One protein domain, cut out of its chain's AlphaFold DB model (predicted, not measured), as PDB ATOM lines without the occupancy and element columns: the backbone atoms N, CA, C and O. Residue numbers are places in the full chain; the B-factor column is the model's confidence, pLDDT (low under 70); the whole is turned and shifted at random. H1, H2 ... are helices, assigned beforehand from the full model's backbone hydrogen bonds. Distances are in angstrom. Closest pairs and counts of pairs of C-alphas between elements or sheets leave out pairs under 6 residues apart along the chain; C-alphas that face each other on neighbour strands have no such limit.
ATOM      1  N   SER A 187      14.888   6.779  27.956       76.38
ATOM      2  CA  SER A 187      14.518   7.902  27.091       76.38
ATOM      3  C   SER A 187      13.117   7.696  26.504       76.38
ATOM      4  O   SER A 187      12.810   6.560  26.132       76.38
ATOM      5  N   HIS A 188      12.341   8.756  26.277       67.44
ATOM      6  CA  HIS A 188      10.993   8.659  25.685       67.44
ATOM      7  C   HIS A 188      10.930   7.838  24.377       67.44
ATOM      8  O   HIS A 188      10.010   7.053  24.171       67.44
ATOM      9  N   GLU A 189      11.943   7.930  23.511       59.31
ATOM     10  CA  GLU A 189      11.991   7.172  22.247       59.31
ATOM     11  C   GLU A 189      12.268   5.661  22.404       59.31
ATOM     12  O   GLU A 189      12.191   4.916  21.423       59.31
ATOM     13  N   ALA A 190      12.634   5.192  23.601       56.59
ATOM     14  CA  ALA A 190      12.899   3.774  23.855       56.59
ATOM     15  C   ALA A 190      11.622   2.920  23.826       56.59
ATOM     16  O   ALA A 190      11.712   1.709  23.644       56.59
ATOM     17  N   GLU A 191      10.451   3.544  23.982       47.03
ATOM     18  CA  GLU A 191       9.158   2.859  24.040       47.03
ATOM     19  C   GLU A 191       8.570   2.548  22.648       47.03
ATOM     20  O   GLU A 191       7.762   1.629  22.519       47.03
ATOM     21  N   GLU A 192       8.992   3.258  21.591       46.12
ATOM     22  CA  GLU A 192       8.373   3.173  20.251       46.12
ATOM     23  C   GLU A 192       9.210   2.434  19.188       46.12
ATOM     24  O   GLU A 192       8.664   1.930  18.200       46.12
ATOM     25  N   ALA A 193      10.534   2.359  19.348       50.47
ATOM     26  CA  ALA A 193      11.413   1.692  18.385       50.47
ATOM     27  C   ALA A 193      11.430   0.174  18.613       50.47
ATOM     28  O   ALA A 193      11.409  -0.262  19.758       50.47
ATOM     29  N   ASP A 194      11.535  -0.636  17.548       52.94
ATOM     30  CA  ASP A 194      11.881  -2.057  17.701       52.94
ATOM     31  C   ASP A 194      13.233  -2.131  18.418       52.94
ATOM     32  O   ASP A 194      14.262  -1.741  17.841       52.94
ATOM     33  N   PRO A 195      13.231  -2.528  19.698       49.31
ATOM     34  CA  PRO A 195      14.323  -2.175  20.581       49.31
ATOM     35  C   PRO A 195      15.616  -2.911  20.254       49.31
ATOM     36  O   PRO A 195      16.682  -2.473  20.689       49.31
ATOM     37  N   LEU A 196      15.533  -4.006  19.495       48.88
ATOM     38  CA  LEU A 196      16.674  -4.854  19.204       48.88
ATOM     39  C   LEU A 196      17.614  -4.198  18.194       48.88
ATOM     40  O   LEU A 196      18.820  -4.322  18.345       48.88
ATOM     41  N   LEU A 197      17.130  -3.460  17.190       53.72
ATOM     42  CA  LEU A 197      17.987  -3.064  16.065       53.72
ATOM     43  C   LEU A 197      17.470  -1.810  15.364       53.72
ATOM     44  O   LEU A 197      16.782  -1.871  14.337       53.72
ATOM     45  N   ASN A 198      17.836  -0.660  15.924       51.47
ATOM     46  CA  ASN A 198      17.663   0.634  15.281       51.47
ATOM     47  C   ASN A 198      18.601   0.708  14.060       51.47
ATOM     48  O   ASN A 198      19.814   0.556  14.198       51.47
ATOM     49  N   HIS A 199      18.064   0.990  12.869       48.09
ATOM     50  CA  HIS A 199      18.823   1.088  11.603       48.09
ATOM     51  C   HIS A 199      19.878   2.207  11.571       48.09
ATOM     52  O   HIS A 199      20.586   2.399  10.583       48.09
ATOM     53  N   ARG A 200      19.951   2.998  12.638       54.12
ATOM     54  CA  ARG A 200      20.775   4.190  12.735       54.12
ATOM     55  C   ARG A 200      22.174   3.806  13.233       54.12
ATOM     56  O   ARG A 200      22.332   3.414  14.383       54.12
ATOM     57  N   GLN A 201      23.178   3.922  12.359       52.12
ATOM     58  CA  GLN A 201      24.600   3.617  12.603       52.12
ATOM     59  C   GLN A 201      25.248   4.570  13.630       52.12
ATOM     60  O   GLN A 201      26.093   5.396  13.288       52.12
ATOM     61  N   HIS A 202      24.823   4.522  14.888       59.53
ATOM     62  CA  HIS A 202      25.197   5.521  15.883       59.53
ATOM     63  C   HIS A 202      25.823   4.880  17.114       59.53
ATOM     64  O   HIS A 202      25.134   4.572  18.083       59.53
ATOM     65  N   THR A 203      27.149   4.764  17.098       55.69
ATOM     66  CA  THR A 203      27.933   4.253  18.230       55.69
ATOM     67  C   THR A 203      27.781   5.100  19.502       55.69
ATOM     68  O   THR A 203      27.967   4.571  20.581       55.69
ATOM     69  N   ARG A 204      27.386   6.384  19.420       65.38
ATOM     70  CA  ARG A 204      27.189   7.292  20.581       65.38
ATOM     71  C   ARG A 204      25.739   7.752  20.797       65.38
ATOM     72  O   ARG A 204      25.490   8.879  21.215       65.38
ATOM     73  N   SER A 205      24.768   6.899  20.489       71.50
ATOM     74  CA  SER A 205      23.349   7.218  20.688       71.50
ATOM     75  C   SER A 205      22.981   7.290  22.185       71.50
ATOM     76  O   SER A 205      23.175   6.295  22.882       71.50
ATOM     77  N   PRO A 206      22.371   8.390  22.682       68.94
ATOM     78  CA  PRO A 206      21.875   8.479  24.062       68.94
ATOM     79  C   PRO A 206      20.498   7.807  24.270       68.94
ATOM     80  O   PRO A 206      19.922   7.918  25.349       68.94
ATOM     81  N   LYS A 207      19.943   7.141  23.246       77.00
ATOM     82  CA  LYS A 207      18.640   6.452  23.314       77.00
ATOM     83  C   LYS A 207      18.673   5.207  24.210       77.00
ATOM     84  O   LYS A 207      19.670   4.486  24.237       77.00
ATOM     85  N   GLY A 208      17.537   4.892  24.829       84.25
ATOM     86  CA  GLY A 208      17.381   3.766  25.752       84.25
ATOM     87  C   GLY A 208      17.758   4.155  27.173       84.25
ATOM     88  O   GLY A 208      17.431   5.249  27.627       84.25
ATOM     89  N   SER A 209      18.423   3.251  27.878       91.88
ATOM     90  CA  SER A 209      19.038   3.506  29.179       91.88
ATOM     91  C   SER A 209      20.471   4.036  29.069       91.88
ATOM     92  O   SER A 209      21.161   3.834  28.064       91.88
ATOM     93  N   ALA A 210      20.980   4.624  30.157       94.50
ATOM     94  CA  ALA A 210      22.398   4.969  30.272       94.50
ATOM     95  C   ALA A 210      23.313   3.735  30.113       94.50
ATOM     96  O   ALA A 210      24.411   3.849  29.571       94.50
ATOM     97  N   LEU A 211      22.843   2.546  30.521       95.69
ATOM     98  CA  LEU A 211      23.559   1.281  30.331       95.69
ATOM     99  C   LEU A 211      23.700   0.936  28.850       95.69
ATOM    100  O   LEU A 211      24.806   0.652  28.396       95.69
ATOM    101  N   ARG A 212      22.605   1.008  28.089       92.19
ATOM    102  CA  ARG A 212      22.602   0.752  26.644       92.19
ATOM    103  C   ARG A 212      23.486   1.738  25.881       92.19
ATOM    104  O   ARG A 212      24.214   1.318  24.975       92.19
ATOM    105  N   ALA A 213      23.439   3.014  26.262       91.69
ATOM    106  CA  ALA A 213      24.257   4.073  25.684       91.69
ATOM    107  C   ALA A 213      25.761   3.833  25.920       91.69
ATOM    108  O   ALA A 213      26.539   3.842  24.968       91.69
ATOM    109  N   ALA A 214      26.170   3.548  27.163       95.69
ATOM    110  CA  ALA A 214      27.564   3.227  27.486       95.69
ATOM    111  C   ALA A 214      28.040   1.935  26.805       95.69
ATOM    112  O   ALA A 214      29.154   1.887  26.284       95.69
ATOM    113  N   ALA A 215      27.194   0.900  26.787       95.06
ATOM    114  CA  ALA A 215      27.513  -0.401  26.215       95.06
ATOM    115  C   ALA A 215      27.756  -0.320  24.701       95.06
ATOM    116  O   ALA A 215      28.785  -0.802  24.230       95.06
ATOM    117  N   GLY A 216      26.864   0.345  23.957       90.81
ATOM    118  CA  GLY A 216      27.018   0.534  22.510       90.81
ATOM    119  C   GLY A 216      28.186   1.442  22.123       90.81
ATOM    120  O   GLY A 216      28.801   1.242  21.077       90.81
ATOM    121  N   ALA A 217      28.533   2.397  22.989       91.12
ATOM    122  CA  ALA A 217      29.653   3.311  22.778       91.12
ATOM    123  C   ALA A 217      31.014   2.778  23.257       91.12
ATOM    124  O   ALA A 217      32.036   3.402  22.973       91.12
ATOM    125  N   GLY A 218      31.041   1.640  23.958       94.50
ATOM    126  CA  GLY A 218      32.280   0.992  24.402       94.50
ATOM    127  C   GLY A 218      32.848   1.505  25.720       94.50
ATOM    128  O   GLY A 218      34.009   1.247  26.036       94.50
ATOM    129  N   HIS A 219      32.060   2.223  26.519       96.62
ATOM    130  CA  HIS A 219      32.533   2.828  27.768       96.62
ATOM    131  C   HIS A 219      32.449   1.840  28.932       96.62
ATOM    132  O   HIS A 219      31.638   1.994  29.848       96.62
ATOM    133  N   GLY A 220      33.303   0.813  28.894       97.44
ATOM    134  CA  GLY A 220      33.309  -0.300  29.852       97.44
ATOM    135  C   GLY A 220      33.407   0.122  31.325       97.44
ATOM    136  O   GLY A 220      32.789  -0.509  32.177       97.44
ATOM    137  N   GLU A 221      34.099   1.223  31.639       98.00
ATOM    138  CA  GLU A 221      34.162   1.759  33.009       98.00
ATOM    139  C   GLU A 221      32.789   2.248  33.502       98.00
ATOM    140  O   GLU A 221      32.391   1.959  34.631       98.00
ATOM    141  N   ILE A 222      32.021   2.931  32.646       98.19
ATOM    142  CA  ILE A 222      30.654   3.368  32.968       98.19
ATOM    143  C   ILE A 222      29.728   2.151  33.090       98.19
ATOM    144  O   ILE A 222      28.910   2.096  34.007       98.19
ATOM    145  N   VAL A 223      29.892   1.143  32.224       98.06
ATOM    146  CA  VAL A 223      29.156  -0.130  32.322       98.06
ATOM    147  C   VAL A 223      29.428  -0.807  33.670       98.06
ATOM    148  O   VAL A 223      28.483  -1.165  34.368       98.06
ATOM    149  N   GLN A 224      30.689  -0.920  34.096       97.94
ATOM    150  CA  GLN A 224      31.044  -1.485  35.403       97.94
ATOM    151  C   GLN A 224      30.435  -0.695  36.566       97.94
ATOM    152  O   GLN A 224      29.894  -1.299  37.493       97.94
ATOM    153  N   GLN A 225      30.472   0.639  36.506       97.31
ATOM    154  CA  GLN A 225      29.850   1.488  37.524       97.31
ATOM    155  C   GLN A 225      28.340   1.249  37.612       97.31
ATOM    156  O   GLN A 225      27.823   1.067  38.711       97.31
ATOM    157  N   LEU A 226      27.642   1.181  36.474       97.06
ATOM    158  CA  LEU A 226      26.204   0.896  36.413       97.06
ATOM    159  C   LEU A 226      25.853  -0.509  36.926       97.06
ATOM    160  O   LEU A 226      24.845  -0.679  37.609       97.06
ATOM    161  N   LEU A 227      26.682  -1.515  36.636       96.19
ATOM    162  CA  LEU A 227      26.492  -2.888  37.120       96.19
ATOM    163  C   LEU A 227      26.778  -3.039  38.624       96.19
ATOM    164  O   LEU A 227      26.205  -3.929  39.257       96.19
ATOM    165  N   GLY A 228      27.640  -2.178  39.176       95.12
ATOM    166  CA  GLY A 228      27.993  -2.107  40.597       95.12
ATOM    167  C   GLY A 228      27.044  -1.268  41.461       95.12
ATOM    168  O   GLY A 228      27.243  -1.194  42.674       95.12
ATOM    169  N   LEU A 229      26.024  -0.637  40.870       95.31
ATOM    170  CA  LEU A 229      24.969   0.056  41.614       95.31
ATOM    171  C   LEU A 229      24.144  -0.926  42.464       95.31
ATOM    172  O   LEU A 229      24.039  -2.108  42.121       95.31
ATOM    173  N   PRO A 230      23.529  -0.455  43.568       93.06
ATOM    174  CA  PRO A 230      22.671  -1.306  44.380       93.06
ATOM    175  C   PRO A 230      21.468  -1.818  43.557       93.06
ATOM    176  O   PRO A 230      21.058  -1.152  42.600       93.06
ATOM    177  N   PRO A 231      20.900  -2.998  43.887       89.44
ATOM    178  CA  PRO A 231      19.908  -3.672  43.039       89.44
ATOM    179  C   PRO A 231      18.655  -2.851  42.707       89.44
ATOM    180  O   PRO A 231      18.074  -3.031  41.644       89.44
ATOM    181  N   ASP A 232      18.250  -1.939  43.590       90.00
ATOM    182  CA  ASP A 232      17.120  -1.019  43.418       90.00
ATOM    183  C   ASP A 232      17.392   0.102  42.397       90.00
ATOM    184  O   ASP A 232      16.461   0.692  41.852       90.00
ATOM    185  N   ARG A 233      18.668   0.378  42.106       91.69
ATOM    186  CA  ARG A 233      19.129   1.386  41.138       91.69
ATOM    187  C   ARG A 233      19.780   0.775  39.898       91.69
ATOM    188  O   ARG A 233      20.419   1.496  39.135       91.69
ATOM    189  N   ARG A 234      19.652  -0.536  39.693       93.38
ATOM    190  CA  ARG A 234      20.219  -1.245  38.542       93.38
ATOM    191  C   ARG A 234      19.109  -1.791  37.648       93.38
ATOM    192  O   ARG A 234      18.084  -2.269  38.125       93.38
ATOM    193  N   ILE A 235      19.347  -1.773  36.336       91.94
ATOM    194  CA  ILE A 235      18.477  -2.435  35.361       91.94
ATOM    195  C   ILE A 235      18.574  -3.958  35.566       91.94
ATOM    196  O   ILE A 235      19.683  -4.503  35.497       91.94
ATOM    197  N   PRO A 236      17.455  -4.662  35.823       91.94
ATOM    198  CA  PRO A 236      17.476  -6.102  36.052       91.94
ATOM    199  C   PRO A 236      18.022  -6.861  34.842       91.94
ATOM    200  O   PRO A 236      17.624  -6.584  33.712       91.94
ATOM    201  N   ALA A 237      18.862  -7.873  35.076       90.50
ATOM    202  CA  ALA A 237      19.446  -8.699  34.011       90.50
ATOM    203  C   ALA A 237      18.401  -9.473  33.182       90.50
ATOM    204  O   ALA A 237      18.682  -9.891  32.068       90.50
ATOM    205  N   THR A 238      17.194  -9.657  33.722       88.62
ATOM    206  CA  THR A 238      16.058 -10.301  33.047       88.62
ATOM    207  C   THR A 238      15.186  -9.325  32.258       88.62
ATOM    208  O   THR A 238      14.217  -9.746  31.629       88.62
ATOM    209  N   SER A 239      15.462  -8.021  32.329       90.06
ATOM    210  CA  SER A 239      14.656  -7.016  31.638       90.06
ATOM    211  C   SER A 239      15.001  -6.957  30.144       90.06
ATOM    212  O   SER A 239      16.172  -7.112  29.788       90.06
ATOM    213  N   PRO A 240      14.026  -6.644  29.267       87.00
ATOM    214  CA  PRO A 240      14.295  -6.431  27.846       87.00
ATOM    215  C   PRO A 240      15.373  -5.370  27.602       87.00
ATOM    216  O   PRO A 240      16.243  -5.550  26.758       87.00
ATOM    217  N   GLU A 241      15.378  -4.291  28.391       88.81
ATOM    218  CA  GLU A 241      16.376  -3.227  28.251       88.81
ATOM    219  C   GLU A 241      17.810  -3.702  28.516       88.81
ATOM    220  O   GLU A 241      18.746  -3.231  27.869       88.81
ATOM    221  N   TYR A 242      18.000  -4.672  29.411       92.62
ATOM    222  CA  TYR A 242      19.315  -5.271  29.620       92.62
ATOM    223  C   TYR A 242      19.778  -6.052  28.385       92.62
ATOM    224  O   TYR A 242      20.914  -5.880  27.938       92.62
ATOM    225  N   SER A 243      18.885  -6.837  27.775       91.06
ATOM    226  CA  SER A 243      19.146  -7.503  26.493       91.06
ATOM    227  C   SER A 243      19.473  -6.489  25.396       91.06
ATOM    228  O   SER A 243      20.422  -6.685  24.639       91.06
ATOM    229  N   HIS A 244      18.777  -5.348  25.346       88.62
ATOM    230  CA  HIS A 244      19.091  -4.284  24.387       88.62
ATOM    231  C   HIS A 244      20.459  -3.649  24.623       88.62
ATOM    232  O   HIS A 244      21.101  -3.238  23.658       88.62
ATOM    233  N   ALA A 245      20.930  -3.561  25.870       92.50
ATOM    234  CA  ALA A 245      22.287  -3.107  26.154       92.50
ATOM    235  C   ALA A 245      23.340  -4.078  25.593       92.50
ATOM    236  O   ALA A 245      24.317  -3.622  24.998       92.50
ATOM    237  N   ILE A 246      23.108  -5.394  25.698       94.19
ATOM    238  CA  ILE A 246      23.980  -6.422  25.100       94.19
ATOM    239  C   ILE A 246      23.969  -6.316  23.569       94.19
ATOM    240  O   ILE A 246      25.028  -6.258  22.944       94.19
ATOM    241  N   VAL A 247      22.785  -6.216  22.955       91.88
ATOM    242  CA  VAL A 247      22.655  -6.077  21.493       91.88
ATOM    243  C   VAL A 247      23.271  -4.762  20.996       91.88
ATOM    244  O   VAL A 247      23.929  -4.740  19.959       91.88
ATOM    245  N   SER A 248      23.146  -3.671  21.757       90.00
ATOM    246  CA  SER A 248      23.799  -2.387  21.462       90.00
ATOM    247  C   SER A 248      25.327  -2.504  21.504       90.00
ATOM    248  O   SER A 248      26.003  -1.995  20.611       90.00
ATOM    249  N   ALA A 249      25.888  -3.232  22.480       94.00
ATOM    250  CA  ALA A 249      27.321  -3.527  22.520       94.00
ATOM    251  C   ALA A 249      27.776  -4.330  21.290       94.00
ATOM    252  O   ALA A 249      28.801  -3.997  20.700       94.00
ATOM    253  N   ALA A 250      26.990  -5.321  20.850       93.38
ATOM    254  CA  ALA A 250      27.247  -6.051  19.606       93.38
ATOM    255  C   ALA A 250      27.195  -5.136  18.371       93.38
ATOM    256  O   ALA A 250      28.075  -5.205  17.513       93.38
ATOM    257  N   GLN A 251      26.230  -4.212  18.319       89.31
ATOM    258  CA  GLN A 251      26.109  -3.228  17.238       89.31
ATOM    259  C   GLN A 251      27.307  -2.277  17.169       89.31
ATOM    260  O   GLN A 251      27.644  -1.819  16.080       89.31
ATOM    261  N   GLY A 252      27.920  -1.962  18.312       89.25
ATOM    262  CA  GLY A 252      29.120  -1.132  18.404       89.25
ATOM    263  C   GLY A 252      30.444  -1.899  18.344       89.25
ATOM    264  O   GLY A 252      31.490  -1.257  18.437       89.25
ATOM    265  N   GLY A 253      30.425  -3.236  18.251       93.19
ATOM    266  CA  GLY A 253      31.637  -4.068  18.231       93.19
ATOM    267  C   GLY A 253      32.356  -4.150  19.578       93.19
ATOM    268  O   GLY A 253      33.561  -4.365  19.639       93.19
ATOM    269  N   GLN A 254      31.644  -3.908  20.676       94.88
ATOM    270  CA  GLN A 254      32.223  -3.715  22.002       94.88
ATOM    271  C   GLN A 254      32.288  -5.042  22.762       94.88
ATOM    272  O   GLN A 254      31.547  -5.255  23.723       94.88
ATOM    273  N   THR A 255      33.179  -5.942  22.338       95.75
ATOM    274  CA  THR A 255      33.357  -7.282  22.938       95.75
ATOM    275  C   THR A 255      33.574  -7.228  24.451       95.75
ATOM    276  O   THR A 255      32.902  -7.946  25.185       95.75
ATOM    277  N   GLY A 256      34.393  -6.295  24.948       96.50
ATOM    278  CA  GLY A 256      34.584  -6.099  26.390       96.50
ATOM    279  C   GLY A 256      33.298  -5.707  27.135       96.50
ATOM    280  O   GLY A 256      33.062  -6.167  28.249       96.50
ATOM    281  N   CYS A 257      32.416  -4.907  26.527       96.94
ATOM    282  CA  CYS A 257      31.107  -4.599  27.115       96.94
ATOM    283  C   CYS A 257      30.170  -5.816  27.092       96.94
ATOM    284  O   CYS A 257      29.439  -6.019  28.061       96.94
ATOM    285  N   ILE A 258      30.203  -6.632  26.031       96.94
ATOM    286  CA  ILE A 258      29.446  -7.895  25.957       96.94
ATOM    287  C   ILE A 258      29.881  -8.822  27.097       96.94
ATOM    288  O   ILE A 258      29.033  -9.294  27.850       96.94
ATOM    289  N   GLU A 259      31.189  -9.016  27.285       96.50
ATOM    290  CA  GLU A 259      31.744  -9.841  28.366       96.50
ATOM    291  C   GLU A 259      31.300  -9.354  29.751       96.50
ATOM    292  O   GLU A 259      30.844 -10.153  30.574       96.50
ATOM    293  N   LEU A 260      31.368  -8.042  30.004       97.56
ATOM    294  CA  LEU A 260      30.928  -7.453  31.272       97.56
ATOM    295  C   LEU A 260      29.432  -7.672  31.525       97.56
ATOM    296  O   LEU A 260      29.044  -8.063  32.629       97.56
ATOM    297  N   LEU A 261      28.589  -7.428  30.520       97.12
ATOM    298  CA  LEU A 261      27.136  -7.545  30.646       97.12
ATOM    299  C   LEU A 261      26.690  -9.000  30.811       97.12
ATOM    300  O   LEU A 261      25.867  -9.277  31.686       97.12
ATOM    301  N   VAL A 262      27.242  -9.920  30.014       95.75
ATOM    302  CA  VAL A 262      26.943 -11.358  30.092       95.75
ATOM    303  C   VAL A 262      27.451 -11.924  31.416       95.75
ATOM    304  O   VAL A 262      26.681 -12.551  32.145       95.75
ATOM    305  N   GLY A 263      28.696 -11.616  31.799       95.31
ATOM    306  CA  GLY A 263      29.290 -12.049  33.066       95.31
ATOM    307  C   GLY A 263      28.489 -11.591  34.287       95.31
ATOM    308  O   GLY A 263      28.299 -12.352  35.235       95.31
ATOM    309  N   ALA A 264      27.918 -10.386  34.235       94.62
ATOM    310  CA  ALA A 264      27.080  -9.853  35.304       94.62
ATOM    311  C   ALA A 264      25.682 -10.496  35.406       94.62
ATOM    312  O   ALA A 264      24.952 -10.178  36.351       94.62
ATOM    313  N   THR A 265      25.310 -11.390  34.480       92.38
ATOM    314  CA  THR A 265      24.111 -12.240  34.603       92.38
ATOM    315  C   THR A 265      24.383 -13.536  35.372       92.38
ATOM    316  O   THR A 265      23.443 -14.197  35.810       92.38
ATOM    317  N   GLY A 266      25.660 -13.887  35.576       92.56
ATOM    318  CA  GLY A 266      26.080 -15.125  36.239       92.56
ATOM    319  C   GLY A 266      25.862 -16.387  35.401       92.56
ATOM    320  O   GLY A 266      26.015 -17.487  35.928       92.56
ATOM    321  N   LYS A 267      25.504 -16.234  34.122       92.00
ATOM    322  CA  LYS A 267      25.277 -17.326  33.175       92.00
ATOM    323  C   LYS A 267      26.148 -17.146  31.931       92.00
ATOM    324  O   LYS A 267      26.330 -16.002  31.500       92.00
ATOM    325  N   PRO A 268      26.680 -18.234  31.350       91.81
ATOM    326  CA  PRO A 268      27.378 -18.172  30.068       91.81
ATOM    327  C   PRO A 268      26.424 -17.709  28.961       91.81
ATOM    328  O   PRO A 268      25.214 -17.903  29.075       91.81
ATOM    329  N   LEU A 269      26.967 -17.135  27.879       91.44
ATOM    330  CA  LEU A 269      26.170 -16.637  26.750       91.44
ATOM    331  C   LEU A 269      25.230 -17.723  26.197       91.44
ATOM    332  O   LEU A 269      24.062 -17.448  25.985       91.44
ATOM    333  N   ALA A 270      25.691 -18.973  26.109       91.56
ATOM    334  CA  ALA A 270      24.902 -20.099  25.609       91.56
ATOM    335  C   ALA A 270      23.631 -20.451  26.402       91.56
ATOM    336  O   ALA A 270      22.768 -21.152  25.885       91.56
ATOM    337  N   GLU A 271      23.491 -19.979  27.643       92.06
ATOM    338  CA  GLU A 271      22.261 -20.155  28.427       92.06
ATOM    339  C   GLU A 271      21.229 -19.037  28.201       92.06
ATOM    340  O   GLU A 271      20.146 -19.067  28.800       92.06
ATOM    341  N   HIS A 272      21.549 -18.029  27.382       90.81
ATOM    342  CA  HIS A 272      20.614 -16.965  27.027       90.81
ATOM    343  C   HIS A 272      19.666 -17.402  25.897       90.81
ATOM    344  O   HIS A 272      19.946 -18.365  25.186       90.81
ATOM    345  N   PRO A 273      18.513 -16.729  25.736       89.38
ATOM    346  CA  PRO A 273      17.557 -17.059  24.681       89.38
ATOM    347  C   PRO A 273      18.136 -16.850  23.274       89.38
ATOM    348  O   PRO A 273      18.896 -15.906  23.050       89.38
ATOM    349  N   ASN A 274      17.715 -17.669  22.307       87.94
ATOM    350  CA  ASN A 274      18.166 -17.549  20.915       87.94
ATOM    351  C   ASN A 274      17.834 -16.192  20.289       87.94
ATOM    352  O   ASN A 274      18.623 -15.692  19.490       87.94
ATOM    353  N   GLU A 275      16.746 -15.543  20.707       86.94
ATOM    354  CA  GLU A 275      16.384 -14.209  20.225       86.94
ATOM    355  C   GLU A 275      17.465 -13.163  20.553       86.94
ATOM    356  O   GLU A 275      17.659 -12.206  19.799       86.94
ATOM    357  N   LEU A 276      18.201 -13.343  21.660       89.62
ATOM    358  CA  LEU A 276      19.346 -12.495  21.986       89.62
ATOM    359  C   LEU A 276      20.501 -12.745  21.009       89.62
ATOM    360  O   LEU A 276      21.085 -11.786  20.512       89.62
ATOM    361  N   HIS A 277      20.815 -14.011  20.725       92.38
ATOM    362  CA  HIS A 277      21.913 -14.400  19.834       92.38
ATOM    363  C   HIS A 277      21.687 -13.907  18.401       92.38
ATOM    364  O   HIS A 277      22.575 -13.286  17.812       92.38
ATOM    365  N   GLU A 278      20.480 -14.103  17.870       90.88
ATOM    366  CA  GLU A 278      20.070 -13.591  16.559       90.88
ATOM    367  C   GLU A 278      20.113 -12.056  16.527       90.88
ATOM    368  O   GLU A 278      20.707 -11.459  15.624       90.88
ATOM    369  N   GLY A 279      19.585 -11.405  17.573       89.69
ATOM    370  CA  GLY A 279      19.658  -9.956  17.757       89.69
ATOM    371  C   GLY A 279      21.092  -9.424  17.723       89.69
ATOM    372  O   GLY A 279      21.372  -8.446  17.027       89.69
ATOM    373  N   MET A 280      22.014 -10.084  18.426       93.00
ATOM    374  CA  MET A 280      23.436  -9.736  18.424       93.00
ATOM    375  C   MET A 280      24.085  -9.950  17.050       93.00
ATOM    376  O   MET A 280      24.864  -9.097  16.624       93.00
ATOM    377  N   LEU A 281      23.755 -11.032  16.337       94.06
ATOM    378  CA  LEU A 281      24.297 -11.325  15.004       94.06
ATOM    379  C   LEU A 281      23.888 -10.251  13.990       94.06
ATOM    380  O   LEU A 281      24.735  -9.684  13.295       94.06
ATOM    381  N   TRP A 282      22.599  -9.922  13.937       90.31
ATOM    382  CA  TRP A 282      22.089  -8.869  13.062       90.31
ATOM    383  C   TRP A 282      22.644  -7.486  13.447       90.31
ATOM    384  O   TRP A 282      22.965  -6.688  12.565       90.31
ATOM    385  N   ALA A 283      22.810  -7.198  14.746       88.25
ATOM    386  CA  ALA A 283      23.432  -5.965  15.245       88.25
ATOM    387  C   ALA A 283      24.885  -5.838  14.796       88.25
ATOM    388  O   ALA A 283      25.276  -4.805  14.246       88.25
ATOM    389  N   ALA A 284      25.672  -6.890  15.002       92.50
ATOM    390  CA  ALA A 284      27.068  -6.940  14.604       92.50
ATOM    391  C   ALA A 284      27.212  -6.793  13.084       92.50
ATOM    392  O   ALA A 284      28.040  -6.008  12.620       92.50
ATOM    393  N   ALA A 285      26.345  -7.446  12.300       90.94
ATOM    394  CA  ALA A 285      26.299  -7.277  10.849       90.94
ATOM    395  C   ALA A 285      25.947  -5.836  10.439       90.94
ATOM    396  O   ALA A 285      26.555  -5.266   9.530       90.94
ATOM    397  N   GLN A 286      25.010  -5.201  11.150       85.81
ATOM    398  CA  GLN A 286      24.626  -3.807  10.926       85.81
ATOM    399  C   GLN A 286      25.752  -2.825  11.275       85.81
ATOM    400  O   GLN A 286      25.844  -1.775  10.632       85.81
ATOM    401  N   GLY A 287      26.585  -3.139  12.270       83.19
ATOM    402  CA  GLY A 287      27.787  -2.380  12.629       83.19
ATOM    403  C   GLY A 287      28.996  -2.668  11.728       83.19
ATOM    404  O   GLY A 287      29.823  -1.783  11.514       83.19
ATOM    405  N   GLY A 288      29.052  -3.847  11.099       88.56
ATOM    406  CA  GLY A 288      30.222  -4.337  10.354       88.56
ATOM    407  C   GLY A 288      31.297  -4.948  11.262       88.56
ATOM    408  O   GLY A 288      32.485  -4.871  10.959       88.56
ATOM    409  N   HIS A 289      30.894  -5.509  12.404       92.62
ATOM    410  CA  HIS A 289      31.788  -6.026  13.442       92.62
ATOM    411  C   HIS A 289      31.987  -7.532  13.290       92.62
ATOM    412  O   HIS A 289      31.305  -8.345  13.918       92.62
ATOM    413  N   LEU A 290      32.911  -7.901  12.399       93.75
ATOM    414  CA  LEU A 290      33.224  -9.296  12.082       93.75
ATOM    415  C   LEU A 290      33.724 -10.090  13.298       93.75
ATOM    416  O   LEU A 290      33.467 -11.282  13.402       93.75
ATOM    417  N   ASP A 291      34.415  -9.431  14.219       94.69
ATOM    418  CA  ASP A 291      34.871  -9.996  15.488       94.69
ATOM    419  C   ASP A 291      33.711 -10.491  16.360       94.69
ATOM    420  O   ASP A 291      33.764 -11.612  16.865       94.69
ATOM    421  N   VAL A 292      32.634  -9.710  16.478       95.75
ATOM    422  CA  VAL A 292      31.421 -10.130  17.199       95.75
ATOM    423  C   VAL A 292      30.665 -11.214  16.425       95.75
ATOM    424  O   VAL A 292      30.179 -12.164  17.032       95.75
ATOM    425  N   VAL A 293      30.601 -11.125  15.092       96.50
ATOM    426  CA  VAL A 293      30.000 -12.182  14.253       96.50
ATOM    427  C   VAL A 293      30.726 -13.514  14.454       96.50
ATOM    428  O   VAL A 293      30.076 -14.535  14.663       96.50
ATOM    429  N   SER A 294      32.060 -13.508  14.450       95.00
ATOM    430  CA  SER A 294      32.851 -14.710  14.709       95.00
ATOM    431  C   SER A 294      32.707 -15.205  16.142       95.00
ATOM    432  O   SER A 294      32.580 -16.407  16.328       95.00
ATOM    433  N   LEU A 295      32.640 -14.318  17.141       94.12
ATOM    434  CA  LEU A 295      32.365 -14.713  18.528       94.12
ATOM    435  C   LEU A 295      31.058 -15.510  18.649       94.12
ATOM    436  O   LEU A 295      31.011 -16.474  19.405       94.12
ATOM    437  N   LEU A 296      30.019 -15.127  17.902       95.38
ATOM    438  CA  LEU A 296      28.711 -15.788  17.937       95.38
ATOM    439  C   LEU A 296      28.667 -17.081  17.113       95.38
ATOM    440  O   LEU A 296      28.134 -18.082  17.575       95.38
ATOM    441  N   LEU A 297      29.198 -17.068  15.888       95.81
ATOM    442  CA  LEU A 297      29.080 -18.201  14.962       95.81
ATOM    443  C   LEU A 297      30.174 -19.266  15.149       95.81
ATOM    444  O   LEU A 297      29.988 -20.402  14.718       95.81
ATOM    445  N   ASP A 298      31.299 -18.926  15.787       94.94
ATOM    446  CA  ASP A 298      32.349 -19.899  16.122       94.94
ATOM    447  C   ASP A 298      32.076 -20.634  17.446       94.94
ATOM    448  O   ASP A 298      32.758 -21.623  17.726       94.94
ATOM    449  N   ASP A 299      31.111 -20.185  18.263       92.88
ATOM    450  CA  ASP A 299      30.749 -20.864  19.510       92.88
ATOM    451  C   ASP A 299      29.809 -22.054  19.227       92.88
ATOM    452  O   ASP A 299      28.624 -21.866  18.925       92.88
ATOM    453  N   PRO A 300      30.288 -23.306  19.365       88.00
ATOM    454  CA  PRO A 300      29.483 -24.487  19.070       88.00
ATOM    455  C   PRO A 300      28.300 -24.671  20.031       88.00
ATOM    456  O   PRO A 300      27.419 -25.487  19.755       88.00
ATOM    457  N   GLN A 301      28.266 -23.959  21.165       91.25
ATOM    458  CA  GLN A 301      27.163 -24.039  22.121       91.25
ATOM    459  C   GLN A 301      25.944 -23.218  21.683       91.25
ATOM    460  O   GLN A 301      24.837 -23.536  22.113       91.25
ATOM    461  N   LEU A 302      26.121 -22.206  20.823       87.62
ATOM    462  CA  LEU A 302      25.050 -21.274  20.457       87.62
ATOM    463  C   LEU A 302      24.074 -21.813  19.405       87.62
ATOM    464  O   LEU A 302      22.992 -21.250  19.279       87.62
ATOM    465  N   GLN A 303      24.416 -22.895  18.681       85.25
ATOM    466  CA  GLN A 303      23.593 -23.512  17.614       85.25
ATOM    467  C   GLN A 303      22.835 -22.475  16.760       85.25
ATOM    468  O   GLN A 303      21.652 -22.636  16.458       85.25
ATOM    469  N   LEU A 304      23.515 -21.376  16.427       92.25
ATOM    470  CA  LEU A 304      22.897 -20.207  15.823       92.25
ATOM    471  C   LEU A 304      22.741 -20.421  14.320       92.25
ATOM    472  O   LEU A 304      23.714 -20.717  13.626       92.25
ATOM    473  N   ASP A 305      21.524 -20.239  13.816       92.44
ATOM    474  CA  ASP A 305      21.272 -20.264  12.380       92.44
ATOM    475  C   ASP A 305      21.748 -18.950  11.743       92.44
ATOM    476  O   ASP A 305      21.193 -17.876  11.984       92.44
TER     477      ASP A 305
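AT A GLANCE: This is residues 187 to 305 of the 528 residues of the protein "Ankyrin_rpt-contain_dom domain-containing protein" of Valsa malicola (UniProt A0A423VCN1). Three short helical hairpins, H1 with H2, H3 with H4 and H5 with H6, are stacked side by side, so that H1, H3 and H5 form one row and H2, H4 and H6 a second row next to it. H3 is in the middle of the stack; the second row is looser between H4 and H6, and a long stretch without a named element, residues 187 to 209, comes before the first hairpin. The printed part has 119 residues with six named helices, in the order H1 H2 H3 H4 H5 H6, and no named strand. The class is all helix, though under half of the residues, 59 of 119, are in named elements. The whole is compact, with a radius of gyration of the C-alphas of 13.1 A, and rounded, with spans of 36 by 31 by 24 A.

IN THESE COORDINATES: The printed part begins with residues 187 to 209, which hold no named element. H1 follows, residues 210 to 217, 10.6 A from first to last C-alpha; it begins at C-alpha 210, (22.398, 4.969, 30.272). H2 is residues 220 to 227, 10.3 A long. After residues 228 to 239, again without a named element, H3 spans residues 240 to 251 and 16.2 A, beginning at C-alpha 240, (14.295, -6.431, 27.846). H4, residues 255 to 263, is 11.9 A long. H5, residues 274 to 287, is the longest helix, with 14 residues and 19.8 A. H6, residues 290 to 297, is 10.2 A long and ends at C-alpha 297, (29.080, -18.201, 14.962).

HOW THE PARTS SIT: H3 is the hub, touching three other helices. It touches H1 at a shallow tilt of 16 degrees, the same way, with the closest C-alphas, those of Arg 212 and Ala 245, 3.9 A apart. It touches H5 the same way at a tilt of 37 degrees, only just steep; the closest C-alphas are those of Gln 251 and Ala 283, 4.3 A apart. With residues 245 to 250 alone H3 touches H4, and the two form a helical hairpin at a shallow tilt of 25 degrees, opposite ways; the C-alphas of Ile 246 and Ile 258 come closest, at 5.7 A. H1 and H2 form a hairpin at 23 degrees, a shallow tilt, closest at the C-alphas of Ala 214 and Val 223, 6.1 A. H2 also touches H4, the same way at a shallow tilt of 18 degrees, with the C-alphas of Gly 220 and Cys 257 closest at 5.6 A. H5 and H6 form the third hairpin, at a shallow tilt of 18 degrees, with the closest C-alphas, those of Leu 281 and Val 293, 5.8 A apart. H4 and H6 are close but not clearly touching: their closest C-alphas, those of Thr 255 and Val 292, are 6.7 A apart. H1 and H2 are both apart from H5 and H6. In H1, H2, H3, H4, H5 and H6 every O i to N i+4 pair is within hydrogen-bond range.

THE WHOLE: The two C-alphas farthest apart are those of His 188 and Pro 300, at 38.5 A, and the first and last printed C-alphas, those of Ser 187 and Asp 305, are 32.5 A apart. The printed part has no cut. The links within the three hairpins are tight, the link from H4 to H5 is short, and the link from H2 to H3, with 12 residues, is long. The mean pLDDT of the printed part is 86.4; it is under 70 in 18 residues, 188 to 204 and 206, which belong to the stretch before H1.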